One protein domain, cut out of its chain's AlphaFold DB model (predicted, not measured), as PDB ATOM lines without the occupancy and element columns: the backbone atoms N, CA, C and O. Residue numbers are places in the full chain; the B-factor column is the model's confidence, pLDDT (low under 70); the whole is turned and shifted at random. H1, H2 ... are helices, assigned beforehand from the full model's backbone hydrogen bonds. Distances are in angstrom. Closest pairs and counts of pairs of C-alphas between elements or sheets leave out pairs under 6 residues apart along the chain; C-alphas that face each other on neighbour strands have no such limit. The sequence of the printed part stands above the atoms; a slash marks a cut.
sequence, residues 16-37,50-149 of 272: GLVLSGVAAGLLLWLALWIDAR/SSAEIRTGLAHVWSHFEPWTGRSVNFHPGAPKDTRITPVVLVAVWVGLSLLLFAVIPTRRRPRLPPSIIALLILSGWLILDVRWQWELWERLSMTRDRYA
ATOM      1  N   GLY A  16     -99.224 -49.700 -27.990       58.34
ATOM      2  CA  GLY A  16     -98.097 -50.365 -27.335       58.34
ATOM      3  C   GLY A  16     -96.951 -49.416 -26.971       58.34
ATOM      4  O   GLY A  16     -96.330 -49.602 -25.931       58.34
ATOM      5  N   LEU A  17     -96.706 -48.375 -27.775       56.78
ATOM      6  CA  LEU A  17     -95.648 -47.402 -27.504       56.78
ATOM      7  C   LEU A  17     -96.047 -46.349 -26.471       56.78
ATOM      8  O   LEU A  17     -95.240 -45.991 -25.617       56.78
ATOM      9  N   VAL A  18     -97.297 -45.879 -26.530       61.69
ATOM     10  CA  VAL A  18     -97.879 -45.018 -25.491       61.69
ATOM     11  C   VAL A  18     -97.879 -45.772 -24.168       61.69
ATOM     12  O   VAL A  18     -97.384 -45.255 -23.175       61.69
ATOM     13  N   LEU A  19     -98.318 -47.032 -24.170       60.50
ATOM     14  CA  LEU A  19     -98.246 -47.903 -23.004       60.50
ATOM     15  C   LEU A  19     -96.801 -48.165 -22.576       60.50
ATOM     16  O   LEU A  19     -96.567 -48.217 -21.380       60.50
ATOM     17  N   SER A  20     -95.824 -48.267 -23.486       54.06
ATOM     18  CA  SER A  20     -94.413 -48.423 -23.106       54.06
ATOM     19  C   SER A  20     -93.780 -47.137 -22.578       54.06
ATOM     20  O   SER A  20     -92.940 -47.213 -21.696       54.06
ATOM     21  N   GLY A  21     -94.184 -45.961 -23.070       61.09
ATOM     22  CA  GLY A  21     -93.736 -44.662 -22.561       61.09
ATOM     23  C   GLY A  21     -94.359 -44.347 -21.201       61.09
ATOM     24  O   GLY A  21     -93.662 -43.912 -20.287       61.09
ATOM     25  N   VAL A  22     -95.645 -44.666 -21.033       67.88
ATOM     26  CA  VAL A  22     -96.343 -44.638 -19.741       67.88
ATOM     27  C   VAL A  22     -95.735 -45.671 -18.792       67.88
ATOM     28  O   VAL A  22     -95.450 -45.336 -17.651       67.88
ATOM     29  N   ALA A  23     -95.451 -46.891 -19.252       57.38
ATOM     30  CA  ALA A  23     -94.784 -47.914 -18.453       57.38
ATOM     31  C   ALA A  23     -93.346 -47.525 -18.105       57.38
ATOM     32  O   ALA A  23     -92.933 -47.780 -16.988       57.38
ATOM     33  N   ALA A  24     -92.595 -46.868 -18.991       58.91
ATOM     34  CA  ALA A  24     -91.264 -46.349 -18.685       58.91
ATOM     35  C   ALA A  24     -91.337 -45.241 -17.627       58.91
ATOM     36  O   ALA A  24     -90.557 -45.254 -16.680       58.91
ATOM     37  N   GLY A  25     -92.315 -44.333 -17.733       68.56
ATOM     38  CA  GLY A  25     -92.592 -43.328 -16.705       68.56
ATOM     39  C   GLY A  25     -93.000 -43.949 -15.365       68.56
ATOM     40  O   GLY A  25     -92.481 -43.556 -14.324       68.56
ATOM     41  N   LEU A  26     -93.864 -44.968 -15.386       66.69
ATOM     42  CA  LEU A  26     -94.306 -45.706 -14.200       66.69
ATOM     43  C   LEU A  26     -93.198 -46.577 -13.601       66.69
ATOM     44  O   LEU A  26     -93.134 -46.692 -12.387       66.69
ATOM     45  N   LEU A  27     -92.319 -47.166 -14.412       56.38
ATOM     46  CA  LEU A  27     -91.164 -47.949 -13.961       56.38
ATOM     47  C   LEU A  27     -90.082 -47.046 -13.382       56.38
ATOM     48  O   LEU A  27     -89.496 -47.400 -12.369       56.38
ATOM     49  N   LEU A  28     -89.855 -45.868 -13.969       63.00
ATOM     50  CA  LEU A  28     -88.985 -44.850 -13.387       63.00
ATOM     51  C   LEU A  28     -89.554 -44.379 -12.040       63.00
ATOM     52  O   LEU A  28     -88.833 -44.310 -11.049       63.00
ATOM     53  N   TRP A  29     -90.863 -44.131 -11.984       75.69
ATOM     54  CA  TRP A  29     -91.556 -43.769 -10.751       75.69
ATOM     55  C   TRP A  29     -91.509 -44.891  -9.701       75.69
ATOM     56  O   TRP A  29     -91.230 -44.616  -8.537       75.69
ATOM     57  N   LEU A  30     -91.711 -46.151 -10.101       56.38
ATOM     58  CA  LEU A  30     -91.669 -47.328  -9.232       56.38
ATOM     59  C   LEU A  30     -90.248 -47.630  -8.749       56.38
ATOM     60  O   LEU A  30     -90.080 -47.965  -7.586       56.38
ATOM     61  N   ALA A  31     -89.225 -47.480  -9.592       59.59
ATOM     62  CA  ALA A  31     -87.825 -47.639  -9.197       59.59
ATOM     63  C   ALA A  31     -87.438 -46.600  -8.138       59.59
ATOM     64  O   ALA A  31     -86.885 -46.958  -7.103       59.59
ATOM     65  N   LEU A  32     -87.835 -45.339  -8.341       63.06
ATOM     66  CA  LEU A  32     -87.671 -44.277  -7.346       63.06
ATOM     67  C   LEU A  32     -88.526 -44.519  -6.085       63.06
ATOM     68  O   LEU A  32     -88.180 -44.046  -5.011       63.06
ATOM     69  N   TRP A  33     -89.647 -45.239  -6.181       68.50
ATOM     70  CA  TRP A  33     -90.473 -45.603  -5.023       68.50
ATOM     71  C   TRP A  33     -89.905 -46.791  -4.229       68.50
ATOM     72  O   TRP A  33     -89.939 -46.761  -3.003       68.50
ATOM     73  N   ILE A  34     -89.381 -47.820  -4.904       57.19
ATOM     74  CA  ILE A  34     -88.749 -48.996  -4.284       57.19
ATOM     75  C   ILE A  34     -87.461 -48.575  -3.579       57.19
ATOM     76  O   ILE A  34     -87.274 -48.920  -2.417       57.19
ATOM     77  N   ASP A  35     -86.623 -47.777  -4.237       54.56
ATOM     78  CA  ASP A  35     -85.417 -47.206  -3.635       54.56
ATOM     79  C   ASP A  35     -85.744 -46.429  -2.341       54.56
ATOM     80  O   ASP A  35     -85.140 -46.671  -1.301       54.56
ATOM     81  N   ALA A  36     -86.822 -45.631  -2.341       56.53
ATOM     82  CA  ALA A  36     -87.293 -44.884  -1.163       56.53
ATOM     83  C   ALA A  36     -87.738 -45.766   0.014       56.53
ATOM     84  O   ALA A  36     -87.867 -45.282   1.137       56.53
ATOM     85  N   ARG A  37     -88.073 -47.033  -0.249       59.03
ATOM     86  CA  ARG A  37     -88.660 -47.954   0.733       59.03
ATOM     87  C   ARG A  37     -87.674 -48.989   1.260       59.03
ATOM     88  O   ARG A  37     -87.994 -49.651   2.245       59.03
ATOM     89  N   SER A  50     -80.837 -39.813  -1.787       78.44
ATOM     90  CA  SER A  50     -82.029 -40.650  -1.659       78.44
ATOM     91  C   SER A  50     -82.970 -40.403  -2.843       78.44
ATOM     92  O   SER A  50     -83.065 -39.299  -3.388       78.44
ATOM     93  N   SER A  51     -83.749 -41.400  -3.249       71.44
ATOM     94  CA  SER A  51     -84.793 -41.217  -4.275       71.44
ATOM     95  C   SER A  51     -85.787 -40.081  -3.988       71.44
ATOM     96  O   SER A  51     -86.372 -39.515  -4.919       71.44
ATOM     97  N   ALA A  52     -86.017 -39.726  -2.721       75.31
ATOM     98  CA  ALA A  52     -86.810 -38.553  -2.358       75.31
ATOM     99  C   ALA A  52     -86.110 -37.248  -2.777       75.31
ATOM    100  O   ALA A  52     -86.747 -36.376  -3.379       75.31
ATOM    101  N   GLU A  53     -84.803 -37.145  -2.543       77.00
ATOM    102  CA  GLU A  53     -83.971 -36.018  -2.973       77.00
ATOM    103  C   GLU A  53     -83.878 -35.945  -4.498       77.00
ATOM    104  O   GLU A  53     -84.035 -34.863  -5.064       77.00
ATOM    105  N   ILE A  54     -83.735 -37.085  -5.183       79.62
ATOM    106  CA  ILE A  54     -83.719 -37.140  -6.653       79.62
ATOM    107  C   ILE A  54     -85.048 -36.631  -7.224       79.62
ATOM    108  O   ILE A  54     -85.051 -35.766  -8.101       79.62
ATOM    109  N   ARG A  55     -86.189 -37.122  -6.726       79.06
ATOM    110  CA  ARG A  55     -87.515 -36.677  -7.196       79.06
ATOM    111  C   ARG A  55     -87.744 -35.197  -6.939       79.06
ATOM    112  O   ARG A  55     -88.218 -34.497  -7.832       79.06
ATOM    113  N   THR A  56     -87.384 -34.725  -5.751       82.00
ATOM    114  CA  THR A  56     -87.508 -33.309  -5.386       82.00
ATOM    115  C   THR A  56     -86.614 -32.446  -6.269       82.00
ATOM    116  O   THR A  56     -87.067 -31.426  -6.777       82.00
ATOM    117  N   GLY A  57     -85.383 -32.888  -6.536       81.50
ATOM    118  CA  GLY A  57     -84.458 -32.218  -7.444       81.50
ATOM    119  C   GLY A  57     -84.993 -32.143  -8.873       81.50
ATOM    120  O   GLY A  57     -85.000 -31.067  -9.465       81.50
ATOM    121  N   LEU A  58     -85.507 -33.247  -9.420       82.25
ATOM    122  CA  LEU A  58     -86.094 -33.272 -10.764       82.25
ATOM    123  C   LEU A  58     -87.345 -32.393 -10.866       82.25
ATOM    124  O   LEU A  58     -87.482 -31.646 -11.833       82.25
ATOM    125  N   ALA A  59     -88.227 -32.447  -9.865       82.38
ATOM    126  CA  ALA A  59     -89.406 -31.590  -9.803       82.38
ATOM    127  C   ALA A  59     -89.005 -30.112  -9.728       82.38
ATOM    128  O   ALA A  59     -89.516 -29.306 -10.496       82.38
ATOM    129  N   HIS A  60     -88.028 -29.782  -8.880       82.44
ATOM    130  CA  HIS A  60     -87.497 -28.432  -8.748       82.44
ATOM    131  C   HIS A  60     -86.892 -27.929 -10.062       82.44
ATOM    132  O   HIS A  60     -87.197 -26.821 -10.483       82.44
ATOM    133  N   VAL A  61     -86.097 -28.742 -10.764       82.19
ATOM    134  CA  VAL A  61     -85.576 -28.398 -12.100       82.19
ATOM    135  C   VAL A  61     -86.716 -28.194 -13.095       82.19
ATOM    136  O   VAL A  61     -86.653 -27.291 -13.935       82.19
ATOM    137  N   TRP A  62     -87.771 -29.008 -13.008       83.50
ATOM    138  CA  TRP A  62     -88.923 -28.904 -13.895       83.50
ATOM    139  C   TRP A  62     -89.743 -27.626 -13.677       83.50
ATOM    140  O   TRP A  62     -90.180 -27.004 -14.642       83.50
ATOM    141  N   SER A  63     -89.929 -27.225 -12.422       83.75
ATOM    142  CA  SER A  63     -90.769 -26.088 -12.037       83.75
ATOM    143  C   SER A  63     -89.988 -24.800 -11.773       83.75
ATOM    144  O   SER A  63     -90.576 -23.812 -11.341       83.75
ATOM    145  N   HIS A  64     -88.663 -24.802 -11.945       84.00
ATOM    146  CA  HIS A  64     -87.846 -23.630 -11.659       84.00
ATOM    147  C   HIS A  64     -88.154 -22.496 -12.638       84.00
ATOM    148  O   HIS A  64     -87.952 -22.641 -13.841       84.00
ATOM    149  N   PHE A  65     -88.550 -21.351 -12.090       84.12
ATOM    150  CA  PHE A  65     -88.709 -20.111 -12.831       84.12
ATOM    151  C   PHE A  65     -87.527 -19.170 -12.577       84.12
ATOM    152  O   PHE A  65     -87.234 -18.815 -11.431       84.12
ATOM    153  N   GLU A  66     -86.877 -18.717 -13.652       83.25
ATOM    154  CA  GLU A  66     -85.865 -17.659 -13.596       83.25
ATOM    155  C   GLU A  66     -86.464 -16.336 -14.125       83.25
ATOM    156  O   GLU A  66     -86.788 -16.250 -15.320       83.25
ATOM    157  N   PRO A  67     -86.594 -15.286 -13.284       83.69
ATOM    158  CA  PRO A  67     -87.059 -13.974 -13.729       83.69
ATOM    159  C   PRO A  67     -86.026 -13.294 -14.639       83.69
ATOM    160  O   PRO A  67     -84.918 -13.784 -14.851       83.69
ATOM    161  N   TRP A  68     -86.357 -12.111 -15.161       84.00
ATOM    162  CA  TRP A  68     -85.399 -11.305 -15.918       84.00
ATOM    163  C   TRP A  68     -84.167 -10.955 -15.071       84.00
ATOM    164  O   TRP A  68     -84.226 -10.101 -14.188       84.00
ATOM    165  N   THR A  69     -83.032 -11.584 -15.374       78.31
ATOM    166  CA  THR A  69     -81.748 -11.327 -14.700       78.31
ATOM    167  C   THR A  69     -80.893 -10.279 -15.411       78.31
ATOM    168  O   THR A  69     -79.866  -9.857 -14.886       78.31
ATOM    169  N   GLY A  70     -81.291  -9.856 -16.616       76.12
ATOM    170  CA  GLY A  70     -80.495  -8.968 -17.468       76.12
ATOM    171  C   GLY A  70     -79.280  -9.645 -18.112       76.12
ATOM    172  O   GLY A  70     -78.454  -8.956 -18.708       76.12
ATOM    173  N   ARG A  71     -79.160 -10.977 -17.998       74.12
ATOM    174  CA  ARG A  71     -78.231 -11.781 -18.802       74.12
ATOM    175  C   ARG A  71     -78.751 -11.882 -20.237       74.12
ATOM    176  O   ARG A  71     -79.932 -11.674 -20.498       74.12
ATOM    177  N   SER A  72     -77.852 -12.187 -21.167       74.44
ATOM    178  CA  SER A  72     -78.223 -12.403 -22.565       74.44
ATOM    179  C   SER A  72     -79.211 -13.564 -22.695       74.44
ATOM    180  O   SER A  72     -79.045 -14.596 -22.044       74.44
ATOM    181  N   VAL A  73     -80.187 -13.401 -23.593       71.19
ATOM    182  CA  VAL A  73     -81.226 -14.401 -23.890       71.19
ATOM    183  C   VAL A  73     -80.621 -15.734 -24.357       71.19
ATOM    184  O   VAL A  73     -81.199 -16.793 -24.141       71.19
ATOM    185  N   ASN A  74     -79.413 -15.700 -24.925       76.12
ATOM    186  CA  ASN A  74     -78.704 -16.896 -25.387       76.12
ATOM    187  C   ASN A  74     -78.056 -17.703 -24.245       76.12
ATOM    188  O   ASN A  74     -77.599 -18.818 -24.474       76.12
ATOM    189  N   PHE A  75     -77.998 -17.157 -23.026       72.69
ATOM    190  CA  PHE A  75     -77.394 -17.795 -21.852       72.69
ATOM    191  C   PHE A  75     -78.444 -18.108 -20.778       72.69
ATOM    192  O   PHE A  75     -78.248 -17.804 -19.600       72.69
ATOM    193  N   HIS A  76     -79.549 -18.732 -21.190       72.62
ATOM    194  CA  HIS A  76     -80.571 -19.256 -20.285       72.62
ATOM    195  C   HIS A  76     -80.511 -20.785 -20.226       72.62
ATOM    196  O   HIS A  76     -80.946 -21.447 -21.167       72.62
ATOM    197  N   PRO A  77     -79.999 -21.372 -19.127       68.75
ATOM    198  CA  PRO A  77     -79.933 -22.825 -18.979       68.75
ATOM    199  C   PRO A  77     -81.310 -23.479 -18.765       68.75
ATOM    200  O   PRO A  77     -81.404 -24.704 -18.809       68.75
ATOM    201  N   GLY A  78     -82.368 -22.691 -18.508       73.31
ATOM    202  CA  GLY A  78     -83.708 -23.207 -18.184       73.31
ATOM    203  C   GLY A  78     -83.719 -24.068 -16.916       73.31
ATOM    204  O   GLY A  78     -84.550 -24.955 -16.770       73.31
ATOM    205  N   ALA A  79     -82.731 -23.878 -16.040       77.00
ATOM    206  CA  ALA A  79     -82.498 -24.659 -14.834       77.00
ATOM    207  C   ALA A  79     -81.758 -23.794 -13.798       77.00
ATOM    208  O   ALA A  79     -81.079 -22.837 -14.184       77.00
ATOM    209  N   PRO A  80     -81.831 -24.129 -12.497       78.19
ATOM    210  CA  PRO A  80     -81.043 -23.444 -11.477       78.19
ATOM    211  C   PRO A  80     -79.539 -23.516 -11.788       78.19
ATOM    212  O   PRO A  80     -79.056 -24.549 -12.257       78.19
ATOM    213  N   LYS A  81     -78.798 -22.439 -11.482       69.88
ATOM    214  CA  LYS A  81     -77.391 -22.231 -11.895       69.88
ATOM    215  C   LYS A  81     -76.420 -23.353 -11.506       69.88
ATOM    216  O   LYS A  81     -75.459 -23.569 -12.233       69.88
ATOM    217  N   ASP A  82     -76.702 -24.085 -10.432       73.19
ATOM    218  CA  ASP A  82     -75.819 -25.131  -9.899       73.19
ATOM    219  C   ASP A  82     -76.318 -26.554 -10.201       73.19
ATOM    220  O   ASP A  82     -75.861 -27.537  -9.614       73.19
ATOM    221  N   THR A  83     -77.268 -26.692 -11.130       74.69
ATOM    222  CA  THR A  83     -77.833 -27.999 -11.476       74.69
ATOM    223  C   THR A  83     -77.055 -28.649 -12.614       74.69
ATOM    224  O   THR A  83     -76.875 -28.067 -13.680       74.69
ATOM    225  N   ARG A  84     -76.659 -29.912 -12.425       75.94
ATOM    226  CA  ARG A  84     -76.009 -30.727 -13.469       75.94
ATOM    227  C   ARG A  84     -76.980 -31.272 -14.523       75.94
ATOM    228  O   ARG A  84     -76.556 -31.656 -15.607       75.94
ATOM    229  N   ILE A  85     -78.270 -31.332 -14.199       79.12
ATOM    230  CA  ILE A  85     -79.327 -31.899 -15.041       79.12
ATOM    231  C   ILE A  85     -80.235 -30.762 -15.508       79.12
ATOM    232  O   ILE A  85     -80.883 -30.112 -14.696       79.12
ATOM    233  N   THR A  86     -80.301 -30.531 -16.816       85.00
ATOM    234  CA  THR A  86     -81.239 -29.570 -17.410       85.00
ATOM    235  C   THR A  86     -82.514 -30.282 -17.879       85.00
ATOM    236  O   THR A  86     -82.493 -31.497 -18.108       85.00
ATOM    237  N   PRO A  87     -83.626 -29.557 -18.090       87.00
ATOM    238  CA  PRO A  87     -84.851 -30.141 -18.640       87.00
ATOM    239  C   PRO A  87     -84.614 -30.841 -19.982       87.00
ATOM    240  O   PRO A  87     -85.173 -31.905 -20.235       87.00
ATOM    241  N   VAL A  88     -83.720 -30.289 -20.813       89.50
ATOM    242  CA  VAL A  88     -83.324 -30.881 -22.098       89.50
ATOM    243  C   VAL A  88     -82.678 -32.252 -21.894       89.50
ATOM    244  O   VAL A  88     -83.062 -33.211 -22.560       89.50
ATOM    245  N   VAL A  89     -81.737 -32.369 -20.949       88.38
ATOM    246  CA  VAL A  89     -81.091 -33.650 -20.620       88.38
ATOM    247  C   VAL A  89     -82.117 -34.646 -20.081       88.38
ATOM    248  O   VAL A  89     -82.117 -35.799 -20.504       88.38
ATOM    249  N   LEU A  90     -83.026 -34.209 -19.204       86.38
ATOM    250  CA  LEU A  90     -84.074 -35.067 -18.646       86.38
ATOM    251  C   LEU A  90     -84.980 -35.649 -19.742       86.38
ATOM    252  O   LEU A  90     -85.219 -36.857 -19.775       86.38
ATOM    253  N   VAL A  91     -85.440 -34.808 -20.672       88.75
ATOM    254  CA  VAL A  91     -86.273 -35.241 -21.801       88.75
ATOM    255  C   VAL A  91     -85.490 -36.138 -22.759       88.75
ATOM    256  O   VAL A  91     -86.026 -37.146 -23.215       88.75
ATOM    257  N   ALA A  92     -84.217 -35.840 -23.026       90.44
ATOM    258  CA  ALA A  92     -83.367 -36.689 -23.860       90.44
ATOM    259  C   ALA A  92     -83.169 -38.087 -23.249       90.44
ATOM    260  O   ALA A  92     -83.282 -39.086 -23.962       90.44
ATOM    261  N   VAL A  93     -82.938 -38.174 -21.933       88.69
ATOM    262  CA  VAL A  93     -82.849 -39.449 -21.203       88.69
ATOM    263  C   VAL A  93     -84.175 -40.200 -21.271       88.69
ATOM    264  O   VAL A  93     -84.179 -41.393 -21.561       88.69
ATOM    265  N   TRP A  94     -85.306 -39.518 -21.076       87.25
ATOM    266  CA  TRP A  94     -86.631 -40.133 -21.183       87.25
ATOM    267  C   TRP A  94     -86.904 -40.709 -22.584       87.25
ATOM    268  O   TRP A  94     -87.312 -41.869 -22.707       87.25
ATOM    269  N   VAL A  95     -86.623 -39.944 -23.646       88.44
ATOM    270  CA  VAL A  95     -86.745 -40.410 -25.038       88.44
ATOM    271  C   VAL A  95     -85.798 -41.587 -25.296       88.44
ATOM    272  O   VAL A  95     -86.220 -42.611 -25.835       88.44
ATOM    273  N   GLY A  96     -84.536 -41.480 -24.875       89.12
ATOM    274  CA  GLY A  96     -83.522 -42.518 -25.064       89.12
ATOM    275  C   GLY A  96     -83.872 -43.830 -24.360       89.12
ATOM    276  O   GLY A  96     -83.817 -44.891 -24.981       89.12
ATOM    277  N   LEU A  97     -84.303 -43.764 -23.097       87.06
ATOM    278  CA  LEU A  97     -84.760 -44.931 -22.337       87.06
ATOM    279  C   LEU A  97     -86.004 -45.562 -22.962       87.06
ATOM    280  O   LEU A  97     -86.091 -46.785 -23.039       87.06
ATOM    281  N   SER A  98     -86.938 -44.754 -23.464       84.88
ATOM    282  CA  SER A  98     -88.136 -45.257 -24.145       84.88
ATOM    283  C   SER A  98     -87.784 -46.029 -25.425       84.88
ATOM    284  O   SER A  98     -88.318 -47.117 -25.661       84.88
ATOM    285  N   LEU A  99     -86.838 -45.521 -26.224       85.56
ATOM    286  CA  LEU A  99     -86.325 -46.225 -27.407       85.56
ATOM    287  C   LEU A  99     -85.562 -47.502 -27.031       85.56
ATOM    288  O   LEU A  99     -85.742 -48.536 -27.679       85.56
ATOM    289  N   LEU A 100     -84.737 -47.446 -25.982       85.94
ATOM    290  CA  LEU A 100     -83.964 -48.590 -25.502       85.94
ATOM    291  C   LEU A 100     -84.878 -49.712 -25.002       85.94
ATOM    292  O   LEU A 100     -84.713 -50.860 -25.409       85.94
ATOM    293  N   LEU A 101     -85.868 -49.386 -24.169       82.38
ATOM    294  CA  LEU A 101     -86.844 -50.354 -23.671       82.38
ATOM    295  C   LEU A 101     -87.600 -51.009 -24.827       82.38
ATOM    296  O   LEU A 101     -87.715 -52.233 -24.861       82.38
ATOM    297  N   PHE A 102     -88.028 -50.231 -25.825       77.88
ATOM    298  CA  PHE A 102     -88.653 -50.798 -27.019       77.88
ATOM    299  C   PHE A 102     -87.728 -51.783 -27.754       77.88
ATOM    300  O   PHE A 102     -88.176 -52.836 -28.207       77.88
ATOM    301  N   ALA A 103     -86.441 -51.452 -27.882       79.19
ATOM    302  CA  ALA A 103     -85.470 -52.287 -28.584       79.19
ATOM    303  C   ALA A 103     -85.130 -53.588 -27.831       79.19
ATOM    304  O   ALA A 103     -84.865 -54.613 -28.468       79.19
ATOM    305  N   VAL A 104     -85.123 -53.550 -26.493       80.19
ATOM    306  CA  VAL A 104     -84.685 -54.665 -25.639       80.19
ATOM    307  C   VAL A 104     -85.816 -55.650 -25.330       80.19
ATOM    308  O   VAL A 104     -85.532 -56.837 -25.172       80.19
ATOM    309  N   ILE A 105     -87.085 -55.219 -25.294       75.69
ATOM    310  CA  ILE A 105     -88.216 -56.111 -24.982       75.69
ATOM    311  C   ILE A 105     -88.319 -57.232 -26.043       75.69
ATOM    312  O   ILE A 105     -88.618 -56.967 -27.216       75.69
ATOM    313  N   PRO A 106     -88.084 -58.506 -25.664       61.91
ATOM    314  CA  PRO A 106     -88.043 -59.613 -26.606       61.91
ATOM    315  C   PRO A 106     -89.453 -59.930 -27.103       61.91
ATOM    316  O   PRO A 106     -90.253 -60.579 -26.435       61.91
ATOM    317  N   THR A 107     -89.760 -59.485 -28.316       67.06
ATOM    318  CA  THR A 107     -91.000 -59.836 -29.012       67.06
ATOM    319  C   THR A 107     -90.725 -60.916 -30.055       67.06
ATOM    320  O   THR A 107     -89.769 -60.843 -30.828       67.06
ATOM    321  N   ARG A 108     -91.593 -61.938 -30.096       61.75
ATOM    322  CA  ARG A 108     -91.489 -63.143 -30.955       61.75
ATOM    323  C   ARG A 108     -91.418 -62.832 -32.463       61.75
ATOM    324  O   ARG A 108     -91.093 -63.698 -33.265       61.75
ATOM    325  N   ARG A 109     -91.720 -61.588 -32.843       61.62
ATOM    326  CA  ARG A 109     -91.495 -60.985 -34.157       61.62
ATOM    327  C   ARG A 109     -90.953 -59.585 -33.909       61.62
ATOM    328  O   ARG A 109     -91.767 -58.709 -33.660       61.62
ATOM    329  N   ARG A 110     -89.632 -59.372 -33.946       59.09
ATOM    330  CA  ARG A 110     -89.025 -58.035 -33.794       59.09
ATOM    331  C   ARG A 110     -89.412 -57.162 -34.994       59.09
ATOM    332  O   ARG A 110     -88.809 -57.320 -36.058       59.09
ATOM    333  N   PRO A 111     -90.405 -56.261 -34.898       62.53
ATOM    334  CA  PRO A 111     -90.702 -55.361 -35.996       62.53
ATOM    335  C   PRO A 111     -89.609 -54.290 -35.988       62.53
ATOM    336  O   PRO A 111     -89.269 -53.765 -34.929       62.53
ATOM    337  N   ARG A 112     -89.054 -53.934 -37.151       73.50
ATOM    338  CA  ARG A 112     -88.239 -52.714 -37.236       73.50
ATOM    339  C   ARG A 112     -89.089 -51.542 -36.733       73.50
ATOM    340  O   ARG A 112     -90.239 -51.417 -37.159       73.50
ATOM    341  N   LEU A 113     -88.536 -50.719 -35.838       72.06
ATOM    342  CA  LEU A 113     -89.165 -49.471 -35.403       72.06
ATOM    343  C   LEU A 113     -89.464 -48.627 -36.648       72.06
ATOM    344  O   LEU A 113     -88.523 -48.255 -37.353       72.06
ATOM    345  N   PRO A 114     -90.738 -48.351 -36.975       80.56
ATOM    346  CA  PRO A 114     -91.036 -47.491 -38.104       80.56
ATOM    347  C   PRO A 114     -90.530 -46.072 -37.790       80.56
ATOM    348  O   PRO A 114     -90.735 -45.594 -36.670       80.56
ATOM    349  N   PRO A 115     -89.915 -45.367 -38.756       83.31
ATOM    350  CA  PRO A 115     -89.383 -44.020 -38.537       83.31
ATOM    351  C   PRO A 115     -90.411 -43.030 -37.978       83.31
ATOM    352  O   PRO A 115     -90.061 -42.164 -37.184       83.31
ATOM    353  N   SER A 116     -91.692 -43.193 -38.327       79.88
ATOM    354  CA  SER A 116     -92.790 -42.360 -37.823       79.88
ATOM    355  C   SER A 116     -92.969 -42.428 -36.306       79.88
ATOM    356  O   SER A 116     -93.328 -41.432 -35.690       79.88
ATOM    357  N   ILE A 117     -92.692 -43.576 -35.687       77.50
ATOM    358  CA  ILE A 117     -92.785 -43.754 -34.234       77.50
ATOM    359  C   ILE A 117     -91.620 -43.062 -33.525       77.50
ATOM    360  O   ILE A 117     -91.822 -42.395 -32.514       77.50
ATOM    361  N   ILE A 118     -90.407 -43.201 -34.067       85.31
ATOM    362  CA  ILE A 118     -89.222 -42.512 -33.542       85.31
ATOM    363  C   ILE A 118     -89.442 -40.998 -33.632       85.31
ATOM    364  O   ILE A 118     -89.251 -40.287 -32.648       85.31
ATOM    365  N   ALA A 119     -89.924 -40.525 -34.787       86.94
ATOM    366  CA  ALA A 119     -90.276 -39.128 -34.998       86.94
ATOM    367  C   ALA A 119     -91.342 -38.650 -34.002       86.94
ATOM    368  O   ALA A 119     -91.176 -37.583 -33.423       86.94
ATOM    369  N   LEU A 120     -92.391 -39.441 -33.749       85.56
ATOM    370  CA  LEU A 120     -93.440 -39.094 -32.787       85.56
ATOM    371  C   LEU A 120     -92.894 -38.936 -31.362       85.56
ATOM    372  O   LEU A 120     -93.261 -37.989 -30.674       85.56
ATOM    373  N   LEU A 121     -92.018 -39.838 -30.914       84.25
ATOM    374  CA  LEU A 121     -91.440 -39.779 -29.570       84.25
ATOM    375  C   LEU A 121     -90.511 -38.567 -29.403       84.25
ATOM    376  O   LEU A 121     -90.608 -37.851 -28.407       84.25
ATOM    377  N   ILE A 122     -89.656 -38.306 -30.397       88.56
ATOM    378  CA  ILE A 122     -88.789 -37.121 -30.418       88.56
ATOM    379  C   ILE A 122     -89.635 -35.845 -30.435       88.56
ATOM    380  O   ILE A 122     -89.396 -34.945 -29.632       88.56
ATOM    381  N   LEU A 123     -90.652 -35.783 -31.301       91.44
ATOM    382  CA  LEU A 123     -91.562 -34.644 -31.392       91.44
ATOM    383  C   LEU A 123     -92.314 -34.422 -30.078       91.44
ATOM    384  O   LEU A 123     -92.485 -33.283 -29.665       91.44
ATOM    385  N   SER A 124     -92.715 -35.494 -29.393       87.56
ATOM    386  CA  SER A 124     -93.368 -35.403 -28.083       87.56
ATOM    387  C   SER A 124     -92.425 -34.813 -27.034       87.56
ATOM    388  O   SER A 124     -92.815 -33.899 -26.314       87.56
ATOM    389  N   GLY A 125     -91.173 -35.278 -26.975       87.50
ATOM    390  CA  GLY A 125     -90.165 -34.696 -26.085       87.50
ATOM    391  C   GLY A 125     -89.920 -33.215 -26.383       87.50
ATOM    392  O   GLY A 125     -89.903 -32.394 -25.468       87.50
ATOM    393  N   TRP A 126     -89.805 -32.864 -27.664       93.25
ATOM    394  CA  TRP A 126     -89.665 -31.477 -28.098       93.25
ATOM    395  C   TRP A 126     -90.872 -30.615 -27.700       93.25
ATOM    396  O   TRP A 126     -90.678 -29.560 -27.108       93.25
ATOM    397  N   LEU A 127     -92.103 -31.082 -27.936       91.19
ATOM    398  CA  LEU A 127     -93.328 -30.366 -27.560       91.19
ATOM    399  C   LEU A 127     -93.424 -30.139 -26.048       91.19
ATOM    400  O   LEU A 127     -93.842 -29.070 -25.619       91.19
ATOM    401  N   ILE A 128     -93.026 -31.118 -25.231       87.62
ATOM    402  CA  ILE A 128     -93.017 -30.969 -23.769       87.62
ATOM    403  C   ILE A 128     -92.038 -29.860 -23.345       87.62
ATOM    404  O   ILE A 128     -92.371 -29.050 -22.477       87.62
ATOM    405  N   LEU A 129     -90.847 -29.803 -23.953       89.38
ATOM    406  CA  LEU A 129     -89.881 -28.727 -23.703       89.38
ATOM    407  C   LEU A 129     -90.412 -27.373 -24.175       89.38
ATOM    408  O   LEU A 129     -90.291 -26.393 -23.444       89.38
ATOM    409  N   ASP A 130     -91.024 -27.326 -25.359       92.44
ATOM    410  CA  ASP A 130     -91.580 -26.098 -25.921       92.44
ATOM    411  C   ASP A 130     -92.701 -25.540 -25.039       92.44
ATOM    412  O   ASP A 130     -92.645 -24.378 -24.651       92.44
ATOM    413  N   VAL A 131     -93.648 -26.375 -24.599       87.06
ATOM    414  CA  VAL A 131     -94.713 -25.968 -23.662       87.06
ATOM    415  C   VAL A 131     -94.132 -25.384 -22.377       87.06
ATOM    416  O   VAL A 131     -94.596 -24.345 -21.904       87.06
ATOM    417  N   ARG A 132     -93.097 -26.017 -21.816       87.25
ATOM    418  CA  ARG A 132     -92.423 -25.510 -20.618       87.25
ATOM    419  C   ARG A 132     -91.770 -24.145 -20.877       87.25
ATOM    420  O   ARG A 132     -91.909 -23.239 -20.059       87.25
ATOM    421  N   TRP A 133     -91.099 -23.965 -22.012       87.12
ATOM    422  CA  TRP A 133     -90.525 -22.668 -22.384       87.12
ATOM    423  C   TRP A 133     -91.586 -21.593 -22.630       87.12
ATOM    424  O   TRP A 133     -91.408 -20.459 -22.184       87.12
ATOM    425  N   GLN A 134     -92.702 -21.933 -23.282       89.12
ATOM    426  CA  GLN A 134     -93.832 -21.018 -23.464       89.12
ATOM    427  C   GLN A 134     -94.417 -20.584 -22.117       89.12
ATOM    428  O   GLN A 134     -94.748 -19.412 -21.946       89.12
ATOM    429  N   TRP A 135     -94.482 -21.493 -21.141       86.50
ATOM    430  CA  TRP A 135     -94.922 -21.175 -19.784       86.50
ATOM    431  C   TRP A 135     -94.003 -20.152 -19.096       86.50
ATOM    432  O   TRP A 135     -94.477 -19.119 -18.622       86.50
ATOM    433  N   GLU A 136     -92.684 -20.372 -19.105       87.06
ATOM    434  CA  GLU A 136     -91.717 -19.415 -18.536       87.06
ATOM    435  C   GLU A 136     -91.782 -18.045 -19.237       87.06
ATOM    436  O   GLU A 136     -91.698 -16.991 -18.595       87.06
ATOM    437  N   LEU A 137     -91.948 -18.038 -20.565       88.38
ATOM    438  CA  LEU A 137     -92.091 -16.806 -21.337       88.38
ATOM    439  C   LEU A 137     -93.384 -16.062 -20.980       88.38
ATOM    440  O   LEU A 137     -93.373 -14.834 -20.867       88.38
ATOM    441  N   TRP A 138     -94.474 -16.797 -20.764       90.88
ATOM    442  CA  TRP A 138     -95.754 -16.241 -20.345       90.88
ATOM    443  C   TRP A 138     -95.667 -15.582 -18.966       90.88
ATOM    444  O   TRP A 138     -96.112 -14.445 -18.799       90.88
ATOM    445  N   GLU A 139     -95.025 -16.234 -17.995       89.25
ATOM    446  CA  GLU A 139     -94.799 -15.650 -16.667       89.25
ATOM    447  C   GLU A 139     -93.952 -14.372 -16.748       89.25
ATOM    448  O   GLU A 139     -94.309 -13.342 -16.168       89.25
ATOM    449  N   ARG A 140     -92.875 -14.381 -17.545       89.75
ATOM    450  CA  ARG A 140     -92.057 -13.180 -17.793       89.75
ATOM    451  C   ARG A 140     -92.863 -12.057 -18.439       89.75
ATOM    452  O   ARG A 140     -92.684 -10.890 -18.070       89.75
ATOM    453  N   LEU A 141     -93.732 -12.384 -19.394       93.19
ATOM    454  CA  LEU A 141     -94.616 -11.418 -20.040       93.19
ATOM    455  C   LEU A 141     -95.598 -10.821 -19.032       93.19
ATOM    456  O   LEU A 141     -95.726  -9.597 -18.999       93.19
ATOM    457  N   SER A 142     -96.227 -11.647 -18.191       94.12
ATOM    458  CA  SER A 142     -97.117 -11.178 -17.122       94.12
ATOM    459  C   SER A 142     -96.386 -10.204 -16.208       94.12
ATOM    460  O   SER A 142     -96.806  -9.061 -16.089       94.12
ATOM    461  N   MET A 143     -95.215 -10.580 -15.685       91.75
ATOM    462  CA  MET A 143     -94.420  -9.702 -14.815       91.75
ATOM    463  C   MET A 143     -94.024  -8.387 -15.496       91.75
ATOM    464  O   MET A 143     -93.986  -7.332 -14.864       91.75
ATOM    465  N   THR A 144     -93.709  -8.437 -16.791       92.75
ATOM    466  CA  THR A 144     -93.354  -7.245 -17.574       92.75
ATOM    467  C   THR A 144     -94.570  -6.346 -17.764       92.75
ATOM    468  O   THR A 144     -94.473  -5.130 -17.603       92.75
ATOM    469  N   ARG A 145     -95.722  -6.939 -18.077       95.25
ATOM    470  CA  ARG A 145     -96.989  -6.228 -18.218       95.25
ATOM    471  C   ARG A 145     -97.384  -5.585 -16.892       95.25
ATOM    472  O   ARG A 145     -97.619  -4.385 -16.879       95.25
ATOM    473  N   ASP A 146     -97.362  -6.332 -15.799       94.19
ATOM    474  CA  ASP A 146     -97.713  -5.839 -14.463       94.19
ATOM    475  C   ASP A 146     -96.792  -4.696 -14.022       94.19
ATOM    476  O   ASP A 146     -97.228  -3.752 -13.369       94.19
ATOM    477  N   ARG A 147     -95.512  -4.742 -14.418       92.94
ATOM    478  CA  ARG A 147     -94.536  -3.700 -14.082       92.94
ATOM    479  C   ARG A 147     -94.651  -2.436 -14.936       92.94
ATOM    480  O   ARG A 147     -94.371  -1.357 -14.422       92.94
ATOM    481  N   TYR A 148     -94.968  -2.550 -16.226       95.56
ATOM    482  CA  TYR A 148     -94.803  -1.436 -17.174       95.56
ATOM    483  C   TYR A 148     -96.066  -1.023 -17.936       95.56
ATOM    484  O   TYR A 148     -96.056   0.027 -18.586       95.56
ATOM    485  N   ALA A 149     -97.138  -1.820 -17.926       96.31
ATOM    486  CA  ALA A 149     -98.347  -1.497 -18.677       96.31
ATOM    487  C   ALA A 149     -99.017  -0.227 -18.135       96.31
ATOM    488  O   ALA A 149     -99.089  -0.008 -16.932       96.31
TER     489      ALA A 149
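Overview. This is residues 16 to 37 and 50 to 149 of the 272 residues of an uncharacterized protein of Thiocapsa marina 5811 (UniProt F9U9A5). A long, staggered helical hairpin of H3 and H4 makes the base, and H1 and H2 stand on one long side of it like two sides of an open triangle whose third side is H3. H1 crosses H3 with its first part and meets the start of H2 at its far end, while H2 slopes back toward the start of H3; H4 runs on well past H3. The printed part has 122 residues with four named helices, H1, H2, H3 and H4 in chain order, no named strand, and the class all helix. It is loose, with a radius of gyration of the C-alphas of 18.0 A and spans of 63 by 39 by 21 A.

Along the chain. H1 is residues 16 to 37, 29.7 A from first to last C-alpha, and begins at C-alpha 16, (-98.097, -50.365, -27.335). After the cut, H2 is residues 51 to 63, 18.0 A. H3 is residues 87 to 104, 25.5 A, beginning at C-alpha 87, (-84.851, -30.141, -18.640). H4, the longest helix, is residues 115 to 148, 47.9 A, and ends at C-alpha 148, (-94.803, -1.436, -17.174).

Arrangement. H1 touches H3 with residues 17 to 24 alone, and H3 touches H1 with residues 97 to 102 alone; the closest C-alphas, of Gly 21 and Ser 98, are 5.9 A apart. Their lines stand at a steep tilt of 69.7 degrees, only just short of perpendicular, opposite ways. H1 touches H2 through its residues 32 to 36 and residues 51 to 55 of H2; the closest C-alphas, of Leu 32 and Ser 51, are 5.2 A apart, at a steep tilt of 52 degrees, opposite ways. H2 and H3 are close but not clearly touching, the closest C-alphas being those of Trp 62 and Pro 87, 6.4 A apart. H3 and H4 form a helical hairpin and touch at a shallow tilt of 16 degrees, opposite ways; H4 touches H3 with residues 118 to 129 alone, and the closest C-alphas, of Val 91 and Gly 125, are 5.8 A apart. H4 is only just apart from H1, closest 8.2 A, and from H2, closest 8.3 A. In H1, H2, H3 and H4 every O i to N i+4 pair is within hydrogen-bond range.

Size, cuts and confidence. The two C-alphas farthest apart, of Arg 108 and Tyr 148, are 63.3 A apart. Residues 38 to 49 are not printed, and C-alphas 37 and 50 are 10.2 A apart across the cut. The link from H2 to H3, residues 64 to 86, is long; that from H3 to H4 is short. Residues 69 to 75 and 104 to 109 stand free. Mean pLDDT of the printed part is 78.5; residues 16 to 28, 30 to 37, 77, 81 and 106 to 111 are under 70.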